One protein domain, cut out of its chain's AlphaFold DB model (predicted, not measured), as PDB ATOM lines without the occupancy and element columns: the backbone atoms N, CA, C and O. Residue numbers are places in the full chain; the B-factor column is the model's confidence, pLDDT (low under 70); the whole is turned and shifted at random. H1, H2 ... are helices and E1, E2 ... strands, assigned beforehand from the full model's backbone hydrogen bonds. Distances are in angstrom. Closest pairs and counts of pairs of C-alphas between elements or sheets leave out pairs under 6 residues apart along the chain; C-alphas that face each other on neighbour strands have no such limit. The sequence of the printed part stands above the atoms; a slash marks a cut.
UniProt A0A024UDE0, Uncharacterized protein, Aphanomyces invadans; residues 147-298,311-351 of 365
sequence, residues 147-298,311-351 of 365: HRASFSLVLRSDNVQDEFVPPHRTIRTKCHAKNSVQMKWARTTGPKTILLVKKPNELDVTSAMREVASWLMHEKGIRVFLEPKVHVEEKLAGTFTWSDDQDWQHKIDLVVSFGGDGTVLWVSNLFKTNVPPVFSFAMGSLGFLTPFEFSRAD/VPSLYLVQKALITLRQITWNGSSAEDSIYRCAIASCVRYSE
ATOM      1  N   HIS A 147      41.790 -37.885  -7.331       62.59
ATOM      2  CA  HIS A 147      41.538 -38.208  -5.933       62.59
ATOM      3  C   HIS A 147      42.610 -37.575  -5.022       62.59
ATOM      4  O   HIS A 147      43.803 -37.693  -5.320       62.59
ATOM      5  N   ARG A 148      42.185 -36.957  -3.902       74.19
ATOM      6  CA  ARG A 148      43.053 -36.354  -2.856       74.19
ATOM      7  C   ARG A 148      44.185 -37.277  -2.428       74.19
ATOM      8  O   ARG A 148      43.982 -38.476  -2.448       74.19
ATOM      9  N   ALA A 149      45.332 -36.793  -1.977       73.75
ATOM     10  CA  ALA A 149      46.422 -37.645  -1.496       73.75
ATOM     11  C   ALA A 149      45.955 -38.659  -0.426       73.75
ATOM     12  O   ALA A 149      45.182 -38.336   0.478       73.75
ATOM     13  N   SER A 150      46.411 -39.910  -0.548       73.44
ATOM     14  CA  SER A 150      46.092 -40.969   0.414       73.44
ATOM     15  C   SER A 150      46.848 -40.750   1.724       73.44
ATOM     16  O   SER A 150      48.028 -40.398   1.713       73.44
ATOM     17  N   PHE A 151      46.197 -41.028   2.850       75.81
ATOM     18  CA  PHE A 151      46.801 -40.965   4.180       75.81
ATOM     19  C   PHE A 151      46.325 -42.130   5.054       75.81
ATOM     20  O   PHE A 151      45.280 -42.723   4.793       75.81
ATOM     21  N   SER A 152      47.095 -42.448   6.089       71.94
ATOM     22  CA  SER A 152      46.746 -43.390   7.149       71.94
ATOM     23  C   SER A 152      46.732 -42.693   8.506       71.94
ATOM     24  O   SER A 152      47.403 -41.679   8.726       71.94
ATOM     25  N   LEU A 153      45.931 -43.227   9.421       73.12
ATOM     26  CA  LEU A 153      45.835 -42.821  10.812       73.12
ATOM     27  C   LEU A 153      46.443 -43.919  11.677       73.12
ATOM     28  O   LEU A 153      45.960 -45.042  11.709       73.12
ATOM     29  N   VAL A 154      47.501 -43.587  12.398       71.31
ATOM     30  CA  VAL A 154      48.128 -44.455  13.386       71.31
ATOM     31  C   VAL A 154      47.544 -44.112  14.750       71.31
ATOM     32  O   VAL A 154      47.840 -43.054  15.306       71.31
ATOM     33  N   LEU A 155      46.711 -44.998  15.283       72.62
ATOM     34  CA  LEU A 155      46.092 -44.880  16.599       72.62
ATOM     35  C   LEU A 155      46.988 -45.582  17.623       72.62
ATOM     36  O   LEU A 155      47.271 -46.771  17.486       72.62
ATOM     37  N   ARG A 156      47.435 -44.862  18.654       64.38
ATOM     38  CA  ARG A 156      48.233 -45.420  19.752       64.38
ATOM     39  C   ARG A 156      47.456 -45.387  21.060       64.38
ATOM     40  O   ARG A 156      46.980 -44.334  21.484       64.38
ATOM     41  N   SER A 157      47.377 -46.547  21.698       67.62
ATOM     42  CA  SER A 157      47.030 -46.735  23.108       67.62
ATOM     43  C   SER A 157      48.234 -47.362  23.816       67.62
ATOM     44  O   SER A 157      49.154 -47.821  23.141       67.62
ATOM     45  N   ASP A 158      48.233 -47.366  25.146       65.00
ATOM     46  CA  ASP A 158      49.402 -47.562  26.014       65.00
ATOM     47  C   ASP A 158      50.262 -48.794  25.672       65.00
ATOM     48  O   ASP A 158      51.459 -48.759  25.925       65.00
ATOM     49  N   ASN A 159      49.701 -49.819  25.012       60.34
ATOM     50  CA  ASN A 159      50.439 -50.981  24.492       60.34
ATOM     51  C   ASN A 159      50.023 -51.444  23.075       60.34
ATOM     52  O   ASN A 159      50.411 -52.530  22.650       60.34
ATOM     53  N   VAL A 160      49.220 -50.670  22.330       59.97
ATOM     54  CA  VAL A 160      48.679 -51.091  21.019       59.97
ATOM     55  C   VAL A 160      48.807 -49.972  19.992       59.97
ATOM     56  O   VAL A 160      48.330 -48.856  20.216       59.97
ATOM     57  N   GLN A 161      49.416 -50.291  18.849       70.31
ATOM     58  CA  GLN A 161      49.478 -49.428  17.675       70.31
ATOM     59  C   GLN A 161      48.653 -50.048  16.547       70.31
ATOM     60  O   GLN A 161      49.061 -51.055  15.977       70.31
ATOM     61  N   ASP A 162      47.563 -49.383  16.178       68.75
ATOM     62  CA  ASP A 162      46.760 -49.759  15.016       68.75
ATOM     63  C   ASP A 162      46.960 -48.743  13.897       68.75
ATOM     64  O   ASP A 162      47.048 -47.537  14.144       68.75
ATOM     65  N   GLU A 163      47.016 -49.215  12.656       73.31
ATOM     66  CA  GLU A 163      47.015 -48.361  11.473       73.31
ATOM     67  C   GLU A 163      45.682 -48.509  10.740       73.31
ATOM     68  O   GLU A 163      45.290 -49.597  10.329       73.31
ATOM     69  N   PHE A 164      44.984 -47.391  10.587       70.81
ATOM     70  CA  PHE A 164      43.715 -47.289   9.891       70.81
ATOM     71  C   PHE A 164      43.898 -46.469   8.616       70.81
ATOM     72  O   PHE A 164      44.314 -45.313   8.667       70.81
ATOM     73  N   VAL A 165      43.559 -47.040   7.464       71.50
ATOM     74  CA  VAL A 165      43.539 -46.320   6.186       71.50
ATOM     75  C   VAL A 165      42.085 -45.972   5.865       71.50
ATOM     76  O   VAL A 165      41.294 -46.887   5.638       71.50
ATOM     77  N   PRO A 166      41.693 -44.685   5.851       65.94
ATOM     78  CA  PRO A 166      40.306 -44.322   5.610       65.94
ATOM     79  C   PRO A 166      39.849 -44.704   4.192       65.94
ATOM     80  O   PRO A 166      40.505 -44.313   3.213       65.94
ATOM     81  N   PRO A 167      38.703 -45.396   4.046       62.62
ATOM     82  CA  PRO A 167      38.125 -45.669   2.737       62.62
ATOM     83  C   PRO A 167      37.761 -44.349   2.046       62.62
ATOM     84  O   PRO A 167      37.336 -43.380   2.682       62.62
ATOM     85  N   HIS A 168      37.990 -44.277   0.734       65.62
ATOM     86  CA  HIS A 168      37.783 -43.063  -0.071       65.62
ATOM     87  C   HIS A 168      38.502 -41.811   0.466       65.62
ATOM     88  O   HIS A 168      38.084 -40.685   0.189       65.62
ATOM     89  N   ARG A 169      39.592 -41.993   1.234       67.12
ATOM     90  CA  ARG A 169      40.466 -40.906   1.712       67.12
ATOM     91  C   ARG A 169      39.705 -39.861   2.544       67.12
ATOM     92  O   ARG A 169      40.065 -38.687   2.572       67.12
ATOM     93  N   THR A 170      38.623 -40.295   3.195       63.72
ATOM     94  CA  THR A 170      37.726 -39.458   3.995       63.72
ATOM     95  C   THR A 170      37.504 -40.112   5.352       63.72
ATOM     96  O   THR A 170      37.161 -41.289   5.433       63.72
ATOM     97  N   ILE A 171      37.661 -39.346   6.431       64.06
ATOM     98  CA  ILE A 171      37.368 -39.822   7.786       64.06
ATOM     99  C   ILE A 171      35.867 -39.631   8.026       64.06
ATOM    100  O   ILE A 171      35.410 -38.509   8.214       64.06
ATOM    101  N   ARG A 172      35.096 -40.722   7.975       57.59
ATOM    102  CA  ARG A 172      33.645 -40.708   8.255       57.59
ATOM    103  C   ARG A 172      33.287 -41.319   9.609       57.59
ATOM    104  O   ARG A 172      32.214 -41.052  10.139       57.59
ATOM    105  N   THR A 173      34.174 -42.138  10.164       49.25
ATOM    106  CA  THR A 173      33.907 -42.906  11.382       49.25
ATOM    107  C   THR A 173      34.333 -42.123  12.618       49.25
ATOM    108  O   THR A 173      35.411 -41.528  12.643       49.25
ATOM    109  N   LYS A 174      33.519 -42.176  13.679       50.38
ATOM    110  CA  LYS A 174      33.960 -41.803  15.027       50.38
ATOM    111  C   LYS A 174      35.002 -42.823  15.484       50.38
ATOM    112  O   LYS A 174      34.657 -43.938  15.865       50.38
ATOM    113  N   CYS A 175      36.278 -42.466  15.426       49.34
ATOM    114  CA  CYS A 175      37.318 -43.261  16.066       49.34
ATOM    115  C   CYS A 175      37.138 -43.124  17.583       49.34
ATOM    116  O   CYS A 175      37.312 -42.027  18.116       49.34
ATOM    117  N   HIS A 176      36.769 -44.203  18.282       47.59
ATOM    118  CA  HIS A 176      36.797 -44.208  19.745       47.59
ATOM    119  C   HIS A 176      38.233 -43.912  20.190       47.59
ATOM    120  O   HIS A 176      39.167 -44.613  19.801       47.59
ATOM    121  N   ALA A 177      38.401 -42.804  20.911       47.69
ATOM    122  CA  ALA A 177      39.698 -42.225  21.217       47.69
ATOM    123  C   ALA A 177      40.630 -43.253  21.882       47.69
ATOM    124  O   ALA A 177      40.355 -43.756  22.969       47.69
ATOM    125  N   LYS A 178      41.753 -43.533  21.218       53.75
ATOM    126  CA  LYS A 178      42.987 -44.001  21.855       53.75
ATOM    127  C   LYS A 178      43.848 -42.761  22.138       53.75
ATOM    128  O   LYS A 178      43.733 -41.773  21.415       53.75
ATOM    129  N   ASN A 179      44.687 -42.803  23.175       54.62
ATOM    130  CA  ASN A 179      45.398 -41.650  23.763       54.62
ATOM    131  C   ASN A 179      46.192 -40.766  22.767       54.62
ATOM    132  O   ASN A 179      46.494 -39.614  23.078       54.62
ATOM    133  N   SER A 180      46.529 -41.256  21.567       63.66
ATOM    134  CA  SER A 180      47.166 -40.462  20.508       63.66
ATOM    135  C   SER A 180      46.773 -40.944  19.104       63.66
ATOM    136  O   SER A 180      46.786 -42.145  18.838       63.66
ATOM    137  N   VAL A 181      46.469 -40.020  18.181       66.31
ATOM    138  CA  VAL A 181      46.188 -40.323  16.762       66.31
ATOM    139  C   VAL A 181      47.142 -39.556  15.856       66.31
ATOM    140  O   VAL A 181      47.116 -38.333  15.817       66.31
ATOM    141  N   GLN A 182      47.972 -40.247  15.084       70.12
ATOM    142  CA  GLN A 182      48.925 -39.634  14.156       70.12
ATOM    143  C   GLN A 182      48.485 -39.832  12.707       70.12
ATOM    144  O   GLN A 182      48.213 -40.954  12.308       70.12
ATOM    145  N   MET A 183      48.520 -38.783  11.887       74.81
ATOM    146  CA  MET A 183      48.269 -38.908  10.451       74.81
ATOM    147  C   MET A 183      49.591 -39.011   9.676       74.81
ATOM    148  O   MET A 183      50.545 -38.263   9.908       74.81
ATOM    149  N   LYS A 184      49.656 -39.940   8.726       73.31
ATOM    150  CA  LYS A 184      50.791 -40.113   7.816       73.31
ATOM    151  C   LYS A 184      50.301 -40.115   6.380       73.31
ATOM    152  O   LYS A 184      49.324 -40.780   6.064       73.31
ATOM    153  N   TRP A 185      50.997 -39.408   5.502       78.38
ATOM    154  CA  TRP A 185      50.773 -39.555   4.068       78.38
ATOM    155  C   TRP A 185      51.218 -40.950   3.621       78.38
ATOM    156  O   TRP A 185      52.200 -41.489   4.142       78.38
ATOM    157  N   ALA A 186      50.500 -41.547   2.671       69.88
ATOM    158  CA  ALA A 186      50.910 -42.818   2.091       69.88
ATOM    159  C   ALA A 186      52.307 -42.671   1.468       69.88
ATOM    160  O   ALA A 186      52.603 -41.668   0.817       69.88
ATOM    161  N   ARG A 187      53.169 -43.682   1.647       55.88
ATOM    162  CA  ARG A 187      54.596 -43.637   1.265       55.88
ATOM    163  C   ARG A 187      54.824 -43.259  -0.210       55.88
ATOM    164  O   ARG A 187      55.875 -42.729  -0.548       55.88
ATOM    165  N   THR A 188      53.846 -43.527  -1.071       58.34
ATOM    166  CA  THR A 188      53.894 -43.279  -2.516       58.34
ATOM    167  C   THR A 188      53.296 -41.934  -2.943       58.34
ATOM    168  O   THR A 188      53.491 -41.529  -4.087       58.34
ATOM    169  N   THR A 189      52.583 -41.214  -2.066       64.50
ATOM    170  CA  THR A 189      51.891 -39.963  -2.420       64.50
ATOM    171  C   THR A 189      51.893 -38.957  -1.265       64.50
ATOM    172  O   THR A 189      51.076 -39.057  -0.353       64.50
ATOM    173  N   GLY A 190      52.770 -37.950  -1.332       74.62
ATOM    174  CA  GLY A 190      52.627 -36.719  -0.544       74.62
ATOM    175  C   GLY A 190      51.552 -35.786  -1.126       74.62
ATOM    176  O   GLY A 190      51.092 -36.018  -2.252       74.62
ATOM    177  N   PRO A 191      51.149 -34.730  -0.395       84.69
ATOM    178  CA  PRO A 191      50.187 -33.753  -0.899       84.69
ATOM    179  C   PRO A 191      50.771 -33.025  -2.117       84.69
ATOM    180  O   PRO A 191      51.893 -32.523  -2.083       84.69
ATOM    181  N   LYS A 192      50.007 -32.972  -3.209       88.19
ATOM    182  CA  LYS A 192      50.397 -32.320  -4.470       88.19
ATOM    183  C   LYS A 192      49.733 -30.962  -4.639       88.19
ATOM    184  O   LYS A 192      50.101 -30.200  -5.533       88.19
ATOM    185  N   THR A 193      48.669 -30.695  -3.888       91.44
ATOM    186  CA  THR A 193      47.853 -29.486  -4.021       91.44
ATOM    187  C   THR A 193      47.457 -28.955  -2.657       91.44
ATOM    188  O   THR A 193      46.801 -29.646  -1.881       91.44
ATOM    189  N   ILE A 194      47.868 -27.721  -2.375       93.75
ATOM    190  CA  ILE A 194      47.685 -27.080  -1.074       93.75
ATOM    191  C   ILE A 194      46.909 -25.785  -1.257       93.75
ATOM    192  O   ILE A 194      47.250 -24.979  -2.119       93.75
ATOM    193  N   LEU A 195      45.890 -25.581  -0.428       95.62
ATOM    194  CA  LEU A 195      45.171 -24.313  -0.328       95.62
ATOM    195  C   LEU A 195      45.782 -23.464   0.789       95.62
ATOM    196  O   LEU A 195      45.880 -23.930   1.924       95.62
ATOM    197  N   LEU A 196      46.161 -22.223   0.484       96.25
ATOM    198  CA  LEU A 196      46.568 -21.246   1.495       96.25
ATOM    199  C   LEU A 196      45.409 -20.295   1.796       96.25
ATOM    200  O   LEU A 196      44.810 -19.726   0.884       96.25
ATOM    201  N   VAL A 197      45.121 -20.112   3.082       95.06
ATOM    202  CA  VAL A 197      44.062 -19.224   3.580       95.06
ATOM    203  C   VAL A 197      44.685 -18.210   4.527       95.06
ATOM    204  O   VAL A 197      45.387 -18.595   5.459       95.06
ATOM    205  N   LYS A 198      44.434 -16.916   4.315       94.69
ATOM    206  CA  LYS A 198      44.976 -15.843   5.164       94.69
ATOM    207  C   LYS A 198      43.878 -15.042   5.856       94.69
ATOM    208  O   LYS A 198      42.790 -14.865   5.314       94.69
ATOM    209  N   LYS A 199      44.193 -14.483   7.027       92.62
ATOM    210  CA  LYS A 199      43.438 -13.361   7.599       92.62
ATOM    211  C   LYS A 199      43.540 -12.143   6.651       92.62
ATOM    212  O   LYS A 199      44.643 -11.829   6.201       92.62
ATOM    213  N   PRO A 200      42.424 -11.472   6.310       90.31
ATOM    214  CA  PRO A 200      42.433 -10.334   5.390       90.31
ATOM    215  C   PRO A 200      43.058  -9.083   6.026       90.31
ATOM    216  O   PRO A 200      43.032  -8.934   7.244       90.31
ATOM    217  N   ASN A 201      43.542  -8.163   5.183       89.38
ATOM    218  CA  ASN A 201      44.034  -6.825   5.553       89.38
ATOM    219  C   ASN A 201      45.222  -6.774   6.536       89.38
ATOM    220  O   ASN A 201      45.457  -5.737   7.146       89.38
ATOM    221  N   GLU A 202      45.987  -7.859   6.677       90.56
ATOM    222  CA  GLU A 202      47.156  -7.925   7.565       90.56
ATOM    223  C   GLU A 202      48.430  -8.165   6.749       90.56
ATOM    224  O   GLU A 202      48.600  -9.219   6.127       90.56
ATOM    225  N   LEU A 203      49.343  -7.189   6.747       89.94
ATOM    226  CA  LEU A 203      50.542  -7.226   5.900       89.94
ATOM    227  C   LEU A 203      51.530  -8.318   6.319       89.94
ATOM    228  O   LEU A 203      52.100  -8.985   5.453       89.94
ATOM    229  N   ASP A 204      51.699  -8.540   7.621       88.69
ATOM    230  CA  ASP A 204      52.597  -9.575   8.142       88.69
ATOM    231  C   ASP A 204      52.110 -10.976   7.764       88.69
ATOM    232  O   ASP A 204      52.897 -11.814   7.319       88.69
ATOM    233  N   VAL A 205      50.793 -11.197   7.832       91.38
ATOM    234  CA  VAL A 205      50.137 -12.444   7.414       91.38
ATOM    235  C   VAL A 205      50.303 -12.662   5.912       91.38
ATOM    236  O   VAL A 205      50.686 -13.750   5.482       91.38
ATOM    237  N   THR A 206      50.069 -11.627   5.101       92.19
ATOM    238  CA  THR A 206      50.308 -11.682   3.653       92.19
ATOM    239  C   THR A 206      51.776 -12.008   3.351       92.19
ATOM    240  O   THR A 206      52.064 -12.857   2.507       92.19
ATOM    241  N   SER A 207      52.720 -11.378   4.054       91.19
ATOM    242  CA  SER A 207      54.154 -11.603   3.865       91.19
ATOM    243  C   SER A 207      54.568 -13.036   4.217       91.19
ATOM    244  O   SER A 207      55.307 -13.665   3.458       91.19
ATOM    245  N   ALA A 208      54.054 -13.572   5.326       90.38
ATOM    246  CA  ALA A 208      54.244 -14.959   5.742       90.38
ATOM    247  C   ALA A 208      53.665 -15.954   4.723       90.38
ATOM    248  O   ALA A 208      54.344 -16.892   4.300       90.38
ATOM    249  N   MET A 209      52.430 -15.722   4.271       94.50
ATOM    250  CA  MET A 209      51.769 -16.560   3.272       94.50
ATOM    251  C   MET A 209      52.554 -16.593   1.954       94.50
ATOM    252  O   MET A 209      52.753 -17.671   1.399       94.50
ATOM    253  N   ARG A 210      53.031 -15.441   1.458       93.12
ATOM    254  CA  ARG A 210      53.838 -15.366   0.226       93.12
ATOM    255  C   ARG A 210      55.145 -16.145   0.343       93.12
ATOM    256  O   ARG A 210      55.540 -16.808  -0.613       93.12
ATOM    257  N   GLU A 211      55.797 -16.080   1.498       91.25
ATOM    258  CA  GLU A 211      57.021 -16.836   1.765       91.25
ATOM    259  C   GLU A 211      56.772 -18.346   1.677       91.25
ATOM    260  O   GLU A 211      57.459 -19.045   0.932       91.25
ATOM    261  N   VAL A 212      55.731 -18.838   2.358       91.00
ATOM    262  CA  VAL A 212      55.347 -20.255   2.295       91.00
ATOM    263  C   VAL A 212      54.913 -20.654   0.884       91.00
ATOM    264  O   VAL A 212      55.296 -21.721   0.412       91.00
ATOM    265  N   ALA A 213      54.150 -19.811   0.186       93.81
ATOM    266  CA  ALA A 213      53.706 -20.075  -1.181       93.81
ATOM    267  C   ALA A 213      54.891 -20.233  -2.142       93.81
ATOM    268  O   ALA A 213      54.955 -21.210  -2.886       93.81
ATOM    269  N   SER A 214      55.843 -19.298  -2.093       92.38
ATOM    270  CA  SER A 214      57.067 -19.333  -2.896       92.38
ATOM    271  C   SER A 214      57.852 -20.621  -2.640       92.38
ATOM    272  O   SER A 214      58.181 -21.353  -3.574       92.38
ATOM    273  N   TRP A 215      58.058 -20.962  -1.369       91.06
ATOM    274  CA  TRP A 215      58.753 -22.178  -0.966       91.06
ATOM    275  C   TRP A 215      58.056 -23.461  -1.460       91.06
ATOM    276  O   TRP A 215      58.695 -24.338  -2.044       91.06
ATOM    277  N   LEU A 216      56.730 -23.559  -1.307       90.19
ATOM    278  CA  LEU A 216      55.941 -24.702  -1.785       90.19
ATOM    279  C   LEU A 216      56.023 -24.871  -3.308       90.19
ATOM    280  O   LEU A 216      56.143 -25.996  -3.799       90.19
ATOM    281  N   MET A 217      55.965 -23.771  -4.058       91.81
ATOM    282  CA  MET A 217      56.009 -23.815  -5.519       91.81
ATOM    283  C   MET A 217      57.413 -24.140  -6.034       91.81
ATOM    284  O   MET A 217      57.567 -25.053  -6.842       91.81
ATOM    285  N   HIS A 218      58.437 -23.426  -5.562       89.50
ATOM    286  CA  HIS A 218      59.785 -23.507  -6.126       89.50
ATOM    287  C   HIS A 218      60.610 -24.667  -5.571       89.50
ATOM    288  O   HIS A 218      61.301 -25.334  -6.337       89.50
ATOM    289  N   GLU A 219      60.537 -24.940  -4.265       88.00
ATOM    290  CA  GLU A 219      61.345 -26.004  -3.654       88.00
ATOM    291  C   GLU A 219      60.633 -27.356  -3.628       88.00
ATOM    292  O   GLU A 219      61.291 -28.398  -3.616       88.00
ATOM    293  N   LYS A 220      59.294 -27.365  -3.582       84.38
ATOM    294  CA  LYS A 220      58.506 -28.608  -3.478       84.38
ATOM    295  C   LYS A 220      57.734 -28.967  -4.739       84.38
ATOM    296  O   LYS A 220      57.249 -30.092  -4.822       84.38
ATOM    297  N   GLY A 221      57.621 -28.061  -5.712       88.12
ATOM    298  CA  GLY A 221      56.846 -28.305  -6.932       88.12
ATOM    299  C   GLY A 221      55.360 -28.560  -6.654       88.12
ATOM    300  O   GLY A 221      54.702 -29.287  -7.399       88.12
ATOM    301  N   ILE A 222      54.832 -28.019  -5.554       90.25
ATOM    302  CA  ILE A 222      53.445 -28.208  -5.129       90.25
ATOM    303  C   ILE A 222      52.567 -27.136  -5.771       90.25
ATOM    304  O   ILE A 222      52.922 -25.958  -5.819       90.25
ATOM    305  N   ARG A 223      51.373 -27.532  -6.228       93.31
ATOM    306  CA  ARG A 223      50.379 -26.579  -6.737       93.31
ATOM    307  C   ARG A 223      49.744 -25.829  -5.575       93.31
ATOM    308  O   ARG A 223      49.101 -26.446  -4.724       93.31
ATOM    309  N   VAL A 224      49.889 -24.512  -5.572       95.62
ATOM    310  CA  VAL A 224      49.328 -23.636  -4.541       95.62
ATOM    311  C   VAL A 224      48.030 -23.016  -5.044       95.62
ATOM    312  O   VAL A 224      48.016 -22.360  -6.085       95.62
ATOM    313  N   PHE A 225      46.947 -23.225  -4.300       96.06
ATOM    314  CA  PHE A 225      45.656 -22.582  -4.515       96.06
ATOM    315  C   PHE A 225      45.468 -21.422  -3.539       96.06
ATOM    316  O   PHE A 225      45.846 -21.521  -2.371       96.06
ATOM    317  N   LEU A 226      44.848 -20.351  -4.029       96.00
ATOM    318  CA  LEU A 226      44.436 -19.178  -3.266       96.00
ATOM    319  C   LEU A 226      42.949 -18.900  -3.503       96.00
ATOM    320  O   LEU A 226      42.428 -19.129  -4.600       96.00
ATOM    321  N   GLU A 227      42.285 -18.350  -2.486       94.50
ATOM    322  CA  GLU A 227      40.926 -17.818  -2.624       94.50
ATOM    323  C   GLU A 227      40.854 -16.772  -3.747       94.50
ATOM    324  O   GLU A 227      41.786 -15.975  -3.866       94.50
ATOM    325  N   PRO A 228      39.757 -16.694  -4.528       93.75
ATOM    326  CA  PRO A 228      39.655 -15.775  -5.665       93.75
ATOM    327  C   PRO A 228      39.995 -14.322  -5.321       93.75
ATOM    328  O   PRO A 228      40.745 -13.664  -6.038       93.75
ATOM    329  N   LYS A 229      39.516 -13.836  -4.170       92.88
ATOM    330  CA  LYS A 229      39.819 -12.479  -3.688       92.88
ATOM    331  C   LYS A 229      41.310 -12.288  -3.401       92.88
ATOM    332  O   LYS A 229      41.881 -11.279  -3.799       92.88
ATOM    333  N   VAL A 230      41.935 -13.269  -2.751       94.06
ATOM    334  CA  VAL A 230      43.359 -13.241  -2.392       94.06
ATOM    335  C   VAL A 230      44.232 -13.376  -3.638       94.06
ATOM    336  O   VAL A 230      45.230 -12.682  -3.760       94.06
ATOM    337  N   HIS A 231      43.847 -14.216  -4.598       94.44
ATOM    338  CA  HIS A 231      44.566 -14.380  -5.864       94.44
ATOM    339  C   HIS A 231      44.636 -13.060  -6.645       94.44
ATOM    340  O   HIS A 231      45.717 -12.644  -7.067       94.44
ATOM    341  N   VAL A 232      43.505 -12.355  -6.753       93.19
ATOM    342  CA  VAL A 232      43.414 -11.056  -7.442       93.19
ATOM    343  C   VAL A 232      44.190  -9.955  -6.713       93.19
ATOM    344  O   VAL A 232      44.822  -9.124  -7.369       93.19
ATOM    345  N   GLU A 233      44.146  -9.938  -5.378       92.81
ATOM    346  CA  GLU A 233      44.867  -8.974  -4.535       92.81
ATOM    347  C   GLU A 233      46.387  -9.171  -4.630       92.81
ATOM    348  O   GLU A 233      47.138  -8.222  -4.848       92.81
ATOM    349  N   GLU A 234      46.839 -10.415  -4.484       90.94
ATOM    350  CA  GLU A 234      48.246 -10.757  -4.286       90.94
ATOM    351  C   GLU A 234      49.004 -10.961  -5.603       90.94
ATOM    352  O   GLU A 234      50.220 -10.774  -5.644       90.94
ATOM    353  N   LYS A 235      48.298 -11.347  -6.676       90.88
ATOM    354  CA  LYS A 235      48.834 -11.573  -8.033       90.88
ATOM    355  C   LYS A 235      50.111 -12.418  -8.055       90.88
ATOM    356  O   LYS A 235      51.034 -12.162  -8.830       90.88
ATOM    357  N   LEU A 236      50.170 -13.437  -7.198       89.88
ATOM    358  CA  LEU A 236      51.347 -14.286  -7.072       89.88
ATOM    359  C   LEU A 236      51.437 -15.247  -8.267       89.88
ATOM    360  O   LEU A 236      50.576 -16.111  -8.454       89.88
ATOM    361  N   ALA A 237      52.482 -15.095  -9.083       89.31
ATOM    362  CA  ALA A 237      52.692 -15.915 -10.274       89.31
ATOM    363  C   ALA A 237      52.796 -17.411  -9.926       89.31
ATOM    364  O   ALA A 237      53.416 -17.785  -8.934       89.31
ATOM    365  N   GLY A 238      52.187 -18.267 -10.749       88.69
ATOM    366  CA  GLY A 238      52.183 -19.721 -10.546       88.69
ATOM    367  C   GLY A 238      51.128 -20.242  -9.560       88.69
ATOM    368  O   GLY A 238      50.989 -21.456  -9.424       88.69
ATOM    369  N   THR A 239      50.354 -19.358  -8.916       93.50
ATOM    370  CA  THR A 239      49.229 -19.764  -8.060       93.50
ATOM    371  C   THR A 239      47.942 -19.974  -8.849       93.50
ATOM    372  O   THR A 239      47.684 -19.320  -9.863       93.50
ATOM    373  N   PHE A 240      47.110 -20.885  -8.355       93.12
ATOM    374  CA  PHE A 240      45.819 -21.242  -8.932       93.12
ATOM    375  C   PHE A 240      44.675 -20.684  -8.083       93.12
ATOM    376  O   PHE A 240      44.825 -20.430  -6.889       93.12
ATOM    377  N   THR A 241      43.508 -20.528  -8.693       93.44
ATOM    378  CA  THR A 241      42.259 -20.221  -7.992       93.44
ATOM    379  C   THR A 241      41.130 -21.067  -8.573       93.44
ATOM    380  O   THR A 241      41.357 -21.833  -9.511       93.44
ATOM    381  N   TRP A 242      39.938 -20.979  -7.995       90.06
ATOM    382  CA  TRP A 242      38.762 -21.711  -8.454       90.06
ATOM    383  C   TRP A 242      37.652 -20.766  -8.899       90.06
ATOM    384  O   TRP A 242      37.590 -19.611  -8.480       90.06
ATOM    385  N   SER A 243      36.763 -21.297  -9.732       83.94
ATOM    386  CA  SER A 243      35.452 -20.727 -10.027       83.94
ATOM    387  C   SER A 243      34.359 -21.557  -9.352       83.94
ATOM    388  O   SER A 243      34.602 -22.694  -8.935       83.94
ATOM    389  N   ASP A 244      33.155 -20.996  -9.244       76.56
ATOM    390  CA  ASP A 244      32.025 -21.652  -8.573       76.56
ATOM    391  C   ASP A 244      31.539 -22.918  -9.304       76.56
ATOM    392  O   ASP A 244      31.001 -23.825  -8.674       76.56
ATOM    393  N   ASP A 245      31.809 -23.027 -10.606       66.62
ATOM    394  CA  ASP A 245      31.369 -24.148 -11.449       66.62
ATOM    395  C   ASP A 245      32.284 -25.385 -11.371       66.62
ATOM    396  O   ASP A 245      31.999 -26.417 -11.979       66.62
ATOM    397  N   GLN A 246      33.417 -25.295 -10.667       67.81
ATOM    398  CA  GLN A 246      34.418 -26.359 -10.635       67.81
ATOM    399  C   GLN A 246      34.391 -27.123  -9.311       67.81
ATOM    400  O   GLN A 246      34.415 -26.527  -8.237       67.81
ATOM    401  N   ASP A 247      34.484 -28.456  -9.374       79.19
ATOM    402  CA  ASP A 247      34.695 -29.292  -8.189       79.19
ATOM    403  C   ASP A 247      36.147 -29.187  -7.666       79.19
ATOM    404  O   ASP A 247      36.983 -30.089  -7.787       79.19
ATOM    405  N   TRP A 248      36.502 -28.006  -7.164       86.38
ATOM    406  CA  TRP A 248      37.842 -27.678  -6.684       86.38
ATOM    407  C   TRP A 248      38.115 -28.271  -5.298       86.38
ATOM    408  O   TRP A 248      39.258 -28.614  -4.990       86.38
ATOM    409  N   GLN A 249      37.077 -28.447  -4.473       85.88
ATOM    410  CA  GLN A 249      37.202 -28.922  -3.092       85.88
ATOM    411  C   GLN A 249      37.821 -30.322  -3.035       85.88
ATOM    412  O   GLN A 249      38.638 -30.609  -2.158       85.88
ATOM    413  N   HIS A 250      37.492 -31.191  -3.990       82.00
ATOM    414  CA  HIS A 250      38.034 -32.547  -4.069       82.00
ATOM    415  C   HIS A 250      39.490 -32.598  -4.565       82.00
ATOM    416  O   HIS A 250      40.147 -33.625  -4.408       82.00
ATOM    417  N   LYS A 251      40.028 -31.484  -5.084       85.25
ATOM    418  CA  LYS A 251      41.408 -31.373  -5.587       85.25
ATOM    419  C   LYS A 251      42.410 -30.894  -4.532       85.25
ATOM    420  O   LYS A 251      43.606 -30.927  -4.808       85.25
ATOM    421  N   ILE A 252      41.947 -30.424  -3.369       89.25
ATOM    422  CA  ILE A 252      42.808 -29.926  -2.285       89.25
ATOM    423  C   ILE A 252      43.194 -31.074  -1.348       89.25
ATOM    424  O   ILE A 252      42.323 -31.721  -0.768       89.25
ATOM    425  N   ASP A 253      44.499 -31.290  -1.174       86.62
ATOM    426  CA  ASP A 253      45.042 -32.347  -0.313       86.62
ATOM    427  C   ASP A 253      45.253 -31.869   1.127       86.62
ATOM    428  O   ASP A 253      45.040 -32.626   2.067       86.62
ATOM    429  N   LEU A 254      45.674 -30.615   1.299       87.81
ATOM    430  CA  LEU A 254      46.007 -29.997   2.584       87.81
ATOM    431  C   LEU A 254      45.636 -28.511   2.535       87.81
ATOM    432  O   LEU A 254      45.780 -27.862   1.498       87.81
ATOM    433  N   VAL A 255      45.195 -27.961   3.662       90.88
ATOM    434  CA  VAL A 255      45.016 -26.517   3.837       90.88
ATOM    435  C   VAL A 255      46.069 -26.004   4.806       90.88
ATOM    436  O   VAL A 255      46.303 -26.624   5.839       90.88
ATOM    437  N   VAL A 256      46.676 -24.862   4.502       92.12
ATOM    438  CA  VAL A 256      47.524 -24.122   5.441       92.12
ATOM    439  C   VAL A 256      46.875 -22.770   5.714       92.12
ATOM    440  O   VAL A 256      46.634 -22.001   4.783       92.12
ATOM    441  N   SER A 257      46.572 -22.473   6.976       91.38
ATOM    442  CA  SER A 257      45.921 -21.222   7.369       91.38
ATOM    443  C   SER A 257      46.870 -20.301   8.135       91.38
ATOM    444  O   SER A 257      47.518 -20.746   9.080       91.38
ATOM    445  N   PHE A 258      46.879 -19.016   7.794       93.12
ATOM    446  CA  PHE A 258      47.644 -17.961   8.459       93.12
ATOM    447  C   PHE A 258      46.675 -16.993   9.140       93.12
ATOM    448  O   PHE A 258      45.969 -16.239   8.466       93.12
ATOM    449  N   GLY A 259      46.594 -17.022  10.469       89.06
ATOM    450  CA  GLY A 259      45.647 -16.186  11.204       89.06
ATOM    451  C   GLY A 259      45.355 -16.699  12.606       89.06
ATOM    452  O   GLY A 259      46.261 -17.113  13.309       89.06
ATOM    453  N   GLY A 260      44.094 -16.623  13.029       85.31
ATOM    454  CA  GLY A 260      43.630 -17.112  14.334       85.31
ATOM    455  C   GLY A 260      42.541 -18.174  14.179       85.31
ATOM    456  O   GLY A 260      42.280 -18.655  13.076       85.31
ATOM    457  N   ASP A 261      41.832 -18.482  15.263       82.69
ATOM    458  CA  ASP A 261      40.751 -19.480  15.253       82.69
ATOM    459  C   ASP A 261      39.637 -19.128  14.247       82.69
ATOM    460  O   ASP A 261      39.124 -20.002  13.551       82.69
ATOM    461  N   GLY A 262      39.330 -17.835  14.074       86.69
ATOM    462  CA  GLY A 262      38.371 -17.369  13.063       86.69
ATOM    463  C   GLY A 262      38.776 -17.713  11.624       86.69
ATOM    464  O   GLY A 262      37.916 -17.999  10.794       86.69
ATOM    465  N   THR A 263      40.078 -17.764  11.328       89.06
ATOM    466  CA  THR A 263      40.586 -18.192  10.016       89.06
ATOM    467  C   THR A 263      40.385 -19.693   9.813       89.06
ATOM    468  O   THR A 263      40.049 -20.123   8.715       89.06
ATOM    469  N   VAL A 264      40.525 -20.499  10.867       84.81
ATOM    470  CA  VAL A 264      40.257 -21.946  10.807       84.81
ATOM    471  C   VAL A 264      38.762 -22.210  10.600       84.81
ATOM    472  O   VAL A 264      38.389 -23.020   9.755       84.81
ATOM    473  N   LEU A 265      37.893 -21.474  11.296       85.69
ATOM    474  CA  LEU A 265      36.441 -21.553  11.095       85.69
ATOM    475  C   LEU A 265      36.032 -21.147   9.674       85.69
ATOM    476  O   LEU A 265      35.148 -21.769   9.082       85.69
ATOM    477  N   TRP A 266      36.708 -20.149   9.097       89.25
ATOM    478  CA  TRP A 266      36.512 -19.775   7.698       89.25
ATOM    479  C   TRP A 266      36.809 -20.939   6.744       89.25
ATOM    480  O   TRP A 266      36.020 -21.190   5.833       89.25
ATOM    481  N   VAL A 267      37.868 -21.718   6.994       87.88
ATOM    482  CA  VAL A 267      38.166 -22.929   6.207       87.88
ATOM    483  C   VAL A 267      36.996 -23.914   6.238       87.88
ATOM    484  O   VAL A 267      36.603 -24.417   5.191       87.88
ATOM    485  N   SER A 268      36.380 -24.158   7.398       84.12
ATOM    486  CA  SER A 268      35.202 -25.040   7.485       84.12
ATOM    487  C   SER A 268      34.017 -24.531   6.656       84.12
ATOM    488  O   SER A 268      33.291 -25.323   6.064       84.12
ATOM    489  N   ASN A 269      33.848 -23.213   6.531       86.38
ATOM    490  CA  ASN A 269      32.800 -22.637   5.686       86.38
ATOM    491  C   ASN A 269      33.073 -22.797   4.172       86.38
ATOM    492  O   ASN A 269      32.126 -22.907   3.377       86.38
ATOM    493  N   LEU A 270      34.352 -22.827   3.773       87.44
ATOM    494  CA  LEU A 270      34.771 -23.035   2.382       87.44
ATOM    495  C   LEU A 270      34.451 -24.453   1.883       87.44
ATOM    496  O   LEU A 270      34.070 -24.619   0.725       87.44
ATOM    497  N   PHE A 271      34.561 -25.468   2.744       84.06
ATOM    498  CA  PHE A 271      34.330 -26.868   2.381       84.06
ATOM    499  C   PHE A 271      32.926 -27.337   2.790       84.06
ATOM    500  O   PHE A 271      32.561 -27.334   3.961       84.06
ATOM    501  N   LYS A 272      32.114 -27.789   1.827       76.94
ATOM    502  CA  LYS A 272      30.703 -28.151   2.084       76.94
ATOM    503  C   LYS A 272      30.515 -29.547   2.666       76.94
ATOM    504  O   LYS A 272      29.525 -29.782   3.360       76.94
ATOM    505  N   THR A 273      31.446 -30.455   2.393       71.62
ATOM    506  CA  THR A 273      31.356 -31.870   2.783       71.62
ATOM    507  C   THR A 273      32.596 -32.305   3.558       71.62
ATOM    508  O   THR A 273      32.546 -32.429   4.778       71.62
ATOM    509  N   ASN A 274      33.716 -32.496   2.862       73.69
ATOM    510  CA  ASN A 274      34.936 -33.072   3.413       73.69
ATOM    511  C   ASN A 274      36.026 -32.009   3.524       73.69
ATOM    512  O   ASN A 274      36.620 -31.610   2.516       73.69
ATOM    513  N   VAL A 275      36.352 -31.604   4.746       79.25
ATOM    514  CA  VAL A 275      37.488 -30.712   4.996       79.25
ATOM    515  C   VAL A 275      38.782 -31.537   4.902       79.25
ATOM    516  O   VAL A 275      38.870 -32.590   5.537       79.25
ATOM    517  N   PRO A 276      39.765 -31.153   4.067       82.75
ATOM    518  CA  PRO A 276      41.091 -31.772   4.104       82.75
ATOM    519  C   PRO A 276      41.781 -31.472   5.449       82.75
ATOM    520  O   PRO A 276      41.321 -30.600   6.186       82.75
ATOM    521  N   PRO A 277      42.892 -32.145   5.791       84.38
ATOM    522  CA  PRO A 277      43.697 -31.758   6.947       84.38
ATOM    523  C   PRO A 277      44.043 -30.260   6.905       84.38
ATOM    524  O   PRO A 277      44.332 -29.720   5.832       84.38
ATOM    525  N   VAL A 278      44.004 -29.587   8.058       82.06
ATOM    526  CA  VAL A 278      44.271 -28.148   8.171       82.06
ATOM    527  C   VAL A 278      45.500 -27.944   9.051       82.06
ATOM    528  O   VAL A 278      45.602 -28.453  10.161       82.06
ATOM    529  N   PHE A 279      46.471 -27.199   8.545       85.75
ATOM    530  CA  PHE A 279      47.673 -26.831   9.271       85.75
ATOM    531  C   PHE A 279      47.648 -25.332   9.564       85.75
ATOM    532  O   PHE A 279      47.675 -24.520   8.641       85.75
ATOM    533  N   SER A 280      47.580 -24.951  10.838       83.12
ATOM    534  CA  SER A 280      47.238 -23.576  11.209       83.12
ATOM    535  C   SER A 280      48.339 -22.847  11.968       83.12
ATOM    536  O   SER A 280      48.728 -23.261  13.058       83.12
ATOM    537  N   PHE A 281      48.776 -21.717  11.410       85.69
ATOM    538  CA  PHE A 281      49.677 -20.763  12.043       85.69
ATOM    539  C   PHE A 281      48.905 -19.636  12.737       85.69
ATOM    540  O   PHE A 281      48.185 -18.887  12.072       85.69
ATOM    541  N   ALA A 282      49.114 -19.494  14.045       85.31
ATOM    542  CA  ALA A 282      48.830 -18.305  14.832       85.31
ATOM    543  C   ALA A 282      49.735 -17.148  14.374       85.31
ATOM    544  O   ALA A 282      50.963 -17.239  14.428       85.31
ATOM    545  N   MET A 283      49.121 -16.058  13.916       83.25
ATOM    546  CA  MET A 283      49.806 -14.822  13.505       83.25
ATOM    547  C   MET A 283      49.412 -13.657  14.422       83.25
ATOM    548  O   MET A 283      48.925 -12.623  13.971       83.25
ATOM    549  N   GLY A 284      49.532 -13.889  15.730       79.25
ATOM    550  CA  GLY A 284      49.066 -13.028  16.815       79.25
ATOM    551  C   GLY A 284      49.055 -13.816  18.127       79.25
ATOM    552  O   GLY A 284      49.934 -14.641  18.354       79.25
ATOM    553  N   SER A 285      48.039 -13.625  18.972       72.06
ATOM    554  CA  SER A 285      47.858 -14.466  20.164       72.06
ATOM    555  C   SER A 285      47.575 -15.926  19.790       72.06
ATOM    556  O   SER A 285      46.771 -16.185  18.891       72.06
ATOM    557  N   LEU A 286      48.173 -16.868  20.522       72.31
ATOM    558  CA  LEU A 286      47.931 -18.301  20.355       72.31
ATOM    559  C   LEU A 286      46.458 -18.640  20.651       72.31
ATOM    560  O   LEU A 286      45.965 -18.363  21.744       72.31
ATOM    561  N   GLY A 287      45.755 -19.207  19.669       68.75
ATOM    562  CA  GLY A 287      44.359 -19.632  19.799       68.75
ATOM    563  C   GLY A 287      44.221 -21.119  20.129       68.75
ATOM    564  O   GLY A 287      45.196 -21.872  20.147       68.75
ATOM    565  N   PHE A 288      42.992 -21.573  20.362       70.69
ATOM    566  CA  PHE A 288      42.727 -22.981  20.680       70.69
ATOM    567  C   PHE A 288      42.894 -23.897  19.460       70.69
ATOM    568  O   PHE A 288      43.266 -25.061  19.611       70.69
ATOM    569  N   LEU A 289      42.636 -23.371  18.258       68.50
ATOM    570  CA  LEU A 289      42.723 -24.082  16.979       68.50
ATOM    571  C   LEU A 289      43.973 -23.692  16.183       68.50
ATOM    572  O   LEU A 289      44.134 -24.126  15.049       68.50
ATOM    573  N   THR A 290      44.858 -22.859  16.724       71.62
ATOM    574  CA  THR A 290      46.054 -22.364  16.025       71.62
ATOM    575  C   THR A 290      47.299 -22.666  16.858       71.62
ATOM    576  O   THR A 290      47.826 -21.787  17.527       71.62
ATOM    577  N   PRO A 291      47.772 -23.926  16.868       67.75
ATOM    578  CA  PRO A 291      48.793 -24.364  17.817       67.75
ATOM    579  C   PRO A 291      50.217 -23.898  17.477       67.75
ATOM    580  O   PRO A 291      51.107 -24.069  18.306       67.75
ATOM    581  N   PHE A 292      50.457 -23.354  16.280       76.19
ATOM    582  CA  PHE A 292      51.796 -22.977  15.823       76.19
ATOM    583  C   PHE A 292      51.940 -21.476  15.681       76.19
ATOM    584  O   PHE A 292      51.262 -20.883  14.856       76.19
ATOM    585  N   GLU A 293      52.873 -20.863  16.394       78.00
ATOM    586  CA  GLU A 293      53.245 -19.477  16.128       78.00
ATOM    587  C   GLU A 293      54.094 -19.381  14.853       78.00
ATOM    588  O   GLU A 293      54.977 -20.209  14.605       78.00
ATOM    589  N   PHE A 294      53.829 -18.374  14.021       78.62
ATOM    590  CA  PHE A 294      54.662 -18.116  12.851       78.62
ATOM    591  C   PHE A 294      55.886 -17.282  13.248       78.62
ATOM    592  O   PHE A 294      55.805 -16.064  13.384       78.62
ATOM    593  N   SER A 295      57.038 -17.936  13.389       75.25
ATOM    594  CA  SER A 295      58.306 -17.271  13.693       75.25
ATOM    595  C   SER A 295      59.164 -17.109  12.438       75.25
ATOM    596  O   SER A 295      59.477 -18.082  11.741       75.25
ATOM    597  N   ARG A 296      59.584 -15.870  12.166       63.16
ATOM    598  CA  ARG A 296      60.696 -15.574  11.258       63.16
ATOM    599  C   ARG A 296      61.964 -15.502  12.091       63.16
ATOM    600  O   ARG A 296      62.028 -14.702  13.015       63.16
ATOM    601  N   ALA A 297      62.960 -16.324  11.767       53.19
ATOM    602  CA  ALA A 297      64.279 -16.172  12.366       53.19
ATOM    603  C   ALA A 297      64.784 -14.755  12.045       53.19
ATOM    604  O   ALA A 297      64.980 -14.417  10.874       53.19
ATOM    605  N   ASP A 298      64.917 -13.920  13.075       44.72
ATOM    606  CA  ASP A 298      65.443 -12.569  12.932       44.72
ATOM    607  C   ASP A 298      66.883 -12.662  12.403       44.72
ATOM    608  O   ASP A 298      67.697 -13.447  12.888       44.72
ATOM    609  N   VAL A 311      63.848 -20.901   8.387       58.03
ATOM    610  CA  VAL A 311      62.696 -20.223   8.998       58.03
ATOM    611  C   VAL A 311      61.874 -21.288   9.739       58.03
ATOM    612  O   VAL A 311      61.401 -22.220   9.079       58.03
ATOM    613  N   PRO A 312      61.711 -21.209  11.077       63.78
ATOM    614  CA  PRO A 312      61.038 -22.246  11.868       63.78
ATOM    615  C   PRO A 312      59.664 -22.639  11.315       63.78
ATOM    616  O   PRO A 312      59.316 -23.820  11.267       63.78
ATOM    617  N   SER A 313      58.920 -21.665  10.789       69.38
ATOM    618  CA  SER A 313      57.627 -21.892  10.142       69.38
ATOM    619  C   SER A 313      57.712 -22.809   8.916       69.38
ATOM    620  O   SER A 313      56.887 -23.709   8.774       69.38
ATOM    621  N   LEU A 314      58.723 -22.662   8.050       74.25
ATOM    622  CA  LEU A 314      58.890 -23.524   6.868       74.25
ATOM    623  C   LEU A 314      59.227 -24.964   7.257       74.25
ATOM    624  O   LEU A 314      58.746 -25.907   6.632       74.25
ATOM    625  N   TYR A 315      59.996 -25.148   8.330       73.38
ATOM    626  CA  TYR A 315      60.267 -26.476   8.876       73.38
ATOM    627  C   TYR A 315      58.993 -27.160   9.387       73.38
ATOM    628  O   TYR A 315      58.803 -28.360   9.177       73.38
ATOM    629  N   LEU A 316      58.090 -26.403  10.016       71.38
ATOM    630  CA  LEU A 316      56.794 -26.916  10.452       71.38
ATOM    631  C   LEU A 316      55.906 -27.320   9.265       71.38
ATOM    632  O   LEU A 316      55.335 -28.413   9.291       71.38
ATOM    633  N   VAL A 317      55.869 -26.523   8.189       71.44
ATOM    634  CA  VAL A 317      55.177 -26.921   6.948       71.44
ATOM    635  C   VAL A 317      55.824 -28.168   6.346       71.44
ATOM    636  O   VAL A 317      55.126 -29.127   6.038       71.44
ATOM    637  N   GLN A 318      57.154 -28.223   6.245       73.56
ATOM    638  CA  GLN A 318      57.880 -29.402   5.758       73.56
ATOM    639  C   GLN A 318      57.543 -30.655   6.573       73.56
ATOM    640  O   GLN A 318      57.346 -31.729   6.003       73.56
ATOM    641  N   LYS A 319      57.433 -30.527   7.900       70.62
ATOM    642  CA  LYS A 319      56.952 -31.611   8.757       70.62
ATOM    643  C   LYS A 319      55.523 -31.996   8.409       70.62
ATOM    644  O   LYS A 319      55.284 -33.183   8.245       70.62
ATOM    645  N   ALA A 320      54.607 -31.050   8.215       67.88
ATOM    646  CA  ALA A 320      53.233 -31.346   7.806       67.88
ATOM    647  C   ALA A 320      53.134 -32.099   6.464       67.88
ATOM    648  O   ALA A 320      52.277 -32.972   6.305       67.88
ATOM    649  N   LEU A 321      54.048 -31.831   5.525       66.50
ATOM    650  CA  LEU A 321      54.140 -32.552   4.249       66.50
ATOM    651  C   LEU A 321      54.626 -34.003   4.401       66.50
ATOM    652  O   LEU A 321      54.306 -34.839   3.561       66.50
ATOM    653  N   ILE A 322      55.397 -34.313   5.448       62.28
ATOM    654  CA  ILE A 322      55.992 -35.644   5.674       62.28
ATOM    655  C   ILE A 322      55.186 -36.447   6.704       62.28
ATOM    656  O   ILE A 322      55.037 -37.664   6.596       62.28
ATOM    657  N   THR A 323      54.699 -35.799   7.759       55.94
ATOM    658  CA  THR A 323      54.059 -36.420   8.918       55.94
ATOM    659  C   THR A 323      53.283 -35.380   9.731       55.94
ATOM    660  O   THR A 323      53.879 -34.536  10.399       55.94
ATOM    661  N   LEU A 324      51.957 -35.508   9.794       48.47
ATOM    662  CA  LEU A 324      51.152 -34.749  10.754       48.47
ATOM    663  C   LEU A 324      51.123 -35.498  12.094       48.47
ATOM    664  O   LEU A 324      50.511 -36.558  12.240       48.47
ATOM    665  N   ARG A 325      51.835 -34.968  13.094       39.38
ATOM    666  CA  ARG A 325      51.842 -35.538  14.448       39.38
ATOM    667  C   ARG A 325      50.701 -34.977  15.298       39.38
ATOM    668  O   ARG A 325      50.731 -33.825  15.699       39.38
ATOM    669  N   GLN A 326      49.803 -35.892  15.641       33.75
ATOM    670  CA  GLN A 326      48.851 -35.866  16.748       33.75
ATOM    671  C   GLN A 326      47.628 -34.945  16.630       33.75
ATOM    672  O   GLN A 326      47.665 -33.808  17.092       33.75
ATOM    673  N   ILE A 327      46.517 -35.526  16.156       35.78
ATOM    674  CA  ILE A 327      45.150 -35.078  16.454       35.78
ATOM    675  C   ILE A 327      44.781 -35.649  17.825       35.78
ATOM    676  O   ILE A 327      44.694 -36.863  17.992       35.78
ATOM    677  N   THR A 328      44.601 -34.782  18.823       32.38
ATOM    678  CA  THR A 328      44.042 -35.169  20.130       32.38
ATOM    679  C   THR A 328      42.612 -34.650  20.192       32.38
ATOM    680  O   THR A 328      42.408 -33.440  20.169       32.38
ATOM    681  N   TRP A 329      41.630 -35.549  20.251       33.78
ATOM    682  CA  TRP A 329      40.223 -35.201  20.443       33.78
ATOM    683  C   TRP A 329      39.811 -35.580  21.866       33.78
ATOM    684  O   TRP A 329      39.786 -36.761  22.194       33.78
ATOM    685  N   ASN A 330      39.486 -34.586  22.692       28.64
ATOM    686  CA  ASN A 330      38.847 -34.771  23.995       28.64
ATOM    687  C   ASN A 330      37.604 -33.876  24.023       28.64
ATOM    688  O   ASN A 330      37.714 -32.681  24.283       28.64
ATOM    689  N   GLY A 331      36.435 -34.433  23.703       30.84
ATOM    690  CA  GLY A 331      35.178 -33.686  23.691       30.84
ATOM    691  C   GLY A 331      33.994 -34.540  24.121       30.84
ATOM    692  O   GLY A 331      33.405 -35.261  23.325       30.84
ATOM    693  N   SER A 332      33.606 -34.436  25.386       29.19
ATOM    694  CA  SER A 332      32.307 -34.886  25.878       29.19
ATOM    695  C   SER A 332      31.273 -33.791  25.591       29.19
ATOM    696  O   SER A 332      31.204 -32.825  26.340       29.19
ATOM    697  N   SER A 333      30.478 -33.956  24.526       37.97
ATOM    698  CA  SER A 333      29.377 -33.064  24.093       37.97
ATOM    699  C   SER A 333      29.785 -31.772  23.355       37.97
ATOM    700  O   SER A 333      30.465 -30.930  23.930       37.97
ATOM    701  N   ALA A 334      29.345 -31.606  22.094       30.92
ATOM    702  CA  ALA A 334      29.173 -30.312  21.404       30.92
ATOM    703  C   ALA A 334      28.525 -30.474  20.008       30.92
ATOM    704  O   ALA A 334      28.710 -31.492  19.344       30.92
ATOM    705  N   GLU A 335      27.786 -29.444  19.594       34.50
ATOM    706  CA  GLU A 335      26.903 -29.318  18.422       34.50
ATOM    707  C   GLU A 335      27.600 -29.362  17.035       34.50
ATOM    708  O   GLU A 335      28.803 -29.121  16.888       34.50
ATOM    709  N   ASP A 336      26.802 -29.653  15.995       34.09
ATOM    710  CA  ASP A 336      27.180 -30.083  14.630       34.09
ATOM    711  C   ASP A 336      28.140 -29.170  13.837       34.09
ATOM    712  O   ASP A 336      28.817 -29.629  12.910       34.09
ATOM    713  N   SER A 337      28.237 -27.883  14.163       32.06
ATOM    714  CA  SER A 337      29.049 -26.912  13.411       32.06
ATOM    715  C   SER A 337      30.535 -26.935  13.795       32.06
ATOM    716  O   SER A 337      31.398 -26.720  12.940       32.06
ATOM    717  N   ILE A 338      30.859 -27.284  15.045       34.75
ATOM    718  CA  ILE A 338      32.242 -27.405  15.539       34.75
ATOM    719  C   ILE A 338      32.886 -28.706  15.024       34.75
ATOM    720  O   ILE A 338      34.086 -28.739  14.743       34.75
ATOM    721  N   TYR A 339      32.089 -29.756  14.791       36.28
ATOM    722  CA  TYR A 339      32.559 -31.072  14.333       36.28
ATOM    723  C   TYR A 339      33.210 -31.067  12.944       36.28
ATOM    724  O   TYR A 339      34.169 -31.806  12.722       36.28
ATOM    725  N   ARG A 340      32.755 -30.215  12.016       34.78
ATOM    726  CA  ARG A 340      33.378 -30.109  10.680       34.78
ATOM    727  C   ARG A 340      34.784 -29.505  10.738       34.78
ATOM    728  O   ARG A 340      35.631 -29.841   9.918       34.78
ATOM    729  N   CYS A 341      35.038 -28.655  11.733       33.38
ATOM    730  CA  CYS A 341      36.298 -27.938  11.907       33.38
ATOM    731  C   CYS A 341      37.283 -28.685  12.827       33.38
ATOM    732  O   CYS A 341      38.493 -28.678  12.594       33.38
ATOM    733  N   ALA A 342      36.763 -29.371  13.853       34.84
ATOM    734  CA  ALA A 342      37.547 -30.071  14.874       34.84
ATOM    735  C   ALA A 342      38.299 -31.308  14.351       34.84
ATOM    736  O   ALA A 342      39.249 -31.758  14.985       34.84
ATOM    737  N   ILE A 343      37.926 -31.836  13.179       39.44
ATOM    738  CA  ILE A 343      38.651 -32.948  12.540       39.44
ATOM    739  C   ILE A 343      39.990 -32.484  11.936       39.44
ATOM    740  O   ILE A 343      40.843 -33.316  11.635       39.44
ATOM    741  N   ALA A 344      40.223 -31.174  11.802       40.19
ATOM    742  CA  ALA A 344      41.333 -30.683  10.999       40.19
ATOM    743  C   ALA A 344      42.368 -29.834  11.741       40.19
ATOM    744  O   ALA A 344      43.508 -29.839  11.296       40.19
ATOM    745  N   SER A 345      42.041 -29.175  12.862       37.03
ATOM    746  CA  SER A 345      43.025 -28.375  13.606       37.03
ATOM    747  C   SER A 345      43.253 -28.874  15.025       37.03
ATOM    748  O   SER A 345      42.780 -28.314  16.008       37.03
ATOM    749  N   CYS A 346      43.986 -29.971  15.132       41.09
ATOM    750  CA  CYS A 346      44.627 -30.385  16.368       41.09
ATOM    751  C   CYS A 346      45.949 -31.010  15.948       41.09
ATOM    752  O   CYS A 346      45.998 -32.174  15.586       41.09
ATOM    753  N   VAL A 347      47.012 -30.220  15.911       38.97
ATOM    754  CA  VAL A 347      48.378 -30.731  15.795       38.97
ATOM    755  C   VAL A 347      49.120 -30.085  16.949       38.97
ATOM    756  O   VAL A 347      49.637 -28.979  16.824       38.97
ATOM    757  N   ARG A 348      49.096 -30.717  18.125       35.16
ATOM    758  CA  ARG A 348      49.926 -30.246  19.241       35.16
ATOM    759  C   ARG A 348      51.322 -30.819  19.069       35.16
ATOM    760  O   ARG A 348      51.512 -32.035  19.088       35.16
ATOM    761  N   TYR A 349      52.303 -29.938  18.935       34.88
ATOM    762  CA  TYR A 349      53.703 -30.311  19.063       34.88
ATOM    763  C   TYR A 349      54.028 -30.498  20.550       34.88
ATOM    764  O   TYR A 349      53.888 -29.571  21.340       34.88
ATOM    765  N   SER A 350      54.422 -31.706  20.950       31.27
ATOM    766  CA  SER A 350      55.062 -31.931  22.248       31.27
ATOM    767  C   SER A 350      56.565 -31.699  22.072       31.27
ATOM    768  O   SER A 350      57.246 -32.480  21.405       31.27
ATOM    769  N   GLU A 351      57.076 -30.619  22.666       31.27
ATOM    770  CA  GLU A 351      58.514 -30.313  22.782       31.27
ATOM    771  C   GLU A 351      59.259 -31.261  23.734       31.27
ATOM    772  O   GLU A 351      60.481 -31.206  23.848       31.27
TER     773      GLU A 351
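This is residues 147 to 298 and 311 to 351 of the 365 residues of an uncharacterized protein of Aphanomyces invadans (UniProt A0A024UDE0). A four-stranded parallel sheet is sandwiched between helices, H1 and H4 over one face and H3 over the other, and a second, antiparallel sheet of four strands makes one end of the domain. H4 reaches from the first sheet to the second, H5 packs on H3, and H2 lies at the end far from E2. The printed part has 193 residues, with five named helices and eight named strands in the order E1 E2 E3 E4 H1 E5 H2 E6 H3 E7 H4 E8 H5. The class is mixed, helices and strands, with 94 residues, under half, in named elements. The whole is compact, with a radius of gyration of the C-alphas of 16.2 A and spans of 49 by 40 by 35 A.

E1, residues 151 to 157, and E2, residues 160 to 164, form a hairpin, with N 155 and O 162 2.8 A apart. E3, residues 180 to 185, is antiparallel to E1, with N 154 and O 182 2.7 A apart, and to E8, residues 324 to 327, with N 183 and O 324 3.0 A apart. The parallel sheet runs E5, E4, E6, E7, residues 223 to 226, 193 to 198, 254 to 259 and 278 to 282; N 225 and O 194 are 2.8 A apart, N 258 and O 197 2.8 A, N 281 and O 257 2.8 A. E4, H1, E5 and E6, H3, E7 are strand-helix-strand units, two parallel neighbour strands with a helix between, each with a right-handed crossover. H1, residues 203 to 218, runs along the strands over E4 and E6, at a height over the sheet of 9.0 A. H3, residues 261 to 270, is on the opposite face at 9.3 A. H4, residues 312 to 322, is on the same face as H1 at a height over the sheet of 9.7 A; it is also on the antiparallel sheet, and the closest C-alphas of H4 and E3 are those of Ile 322 and Trp 185, 6.7 A apart. H2, residues 228 to 234, only grazes the parallel sheet. H5, residues 336 to 342, touches H3, C-alphas of Ser 268 and Cys 341 closest at 5.4 A. In H1, H2, H3 and H4 every O i to N i+4 pair is within hydrogen-bond range; H5 has 1 of 3, and 1 of 4 O i to N i+3 pairs.

E1 begins at C-alpha 151 (46.801, -40.965, 4.180) and is 19.8 A long. H1 is 22.3 A long, E3 16.9 A, E4 16.7 A. H5 ends at C-alpha 342 (37.547, -30.071, 14.874).

The C-alphas of Asn 159 and Val 232, the two farthest apart, are 51.6 A apart. Residues 299 to 310 are not printed, and C-alphas 298 and 311 are 9.0 A apart. The links E2 to E3 and H2 to E6 are long. Mean pLDDT of the printed part is 72.5; 70 residues are under 70, among them 166 to 181 and 320 to 351.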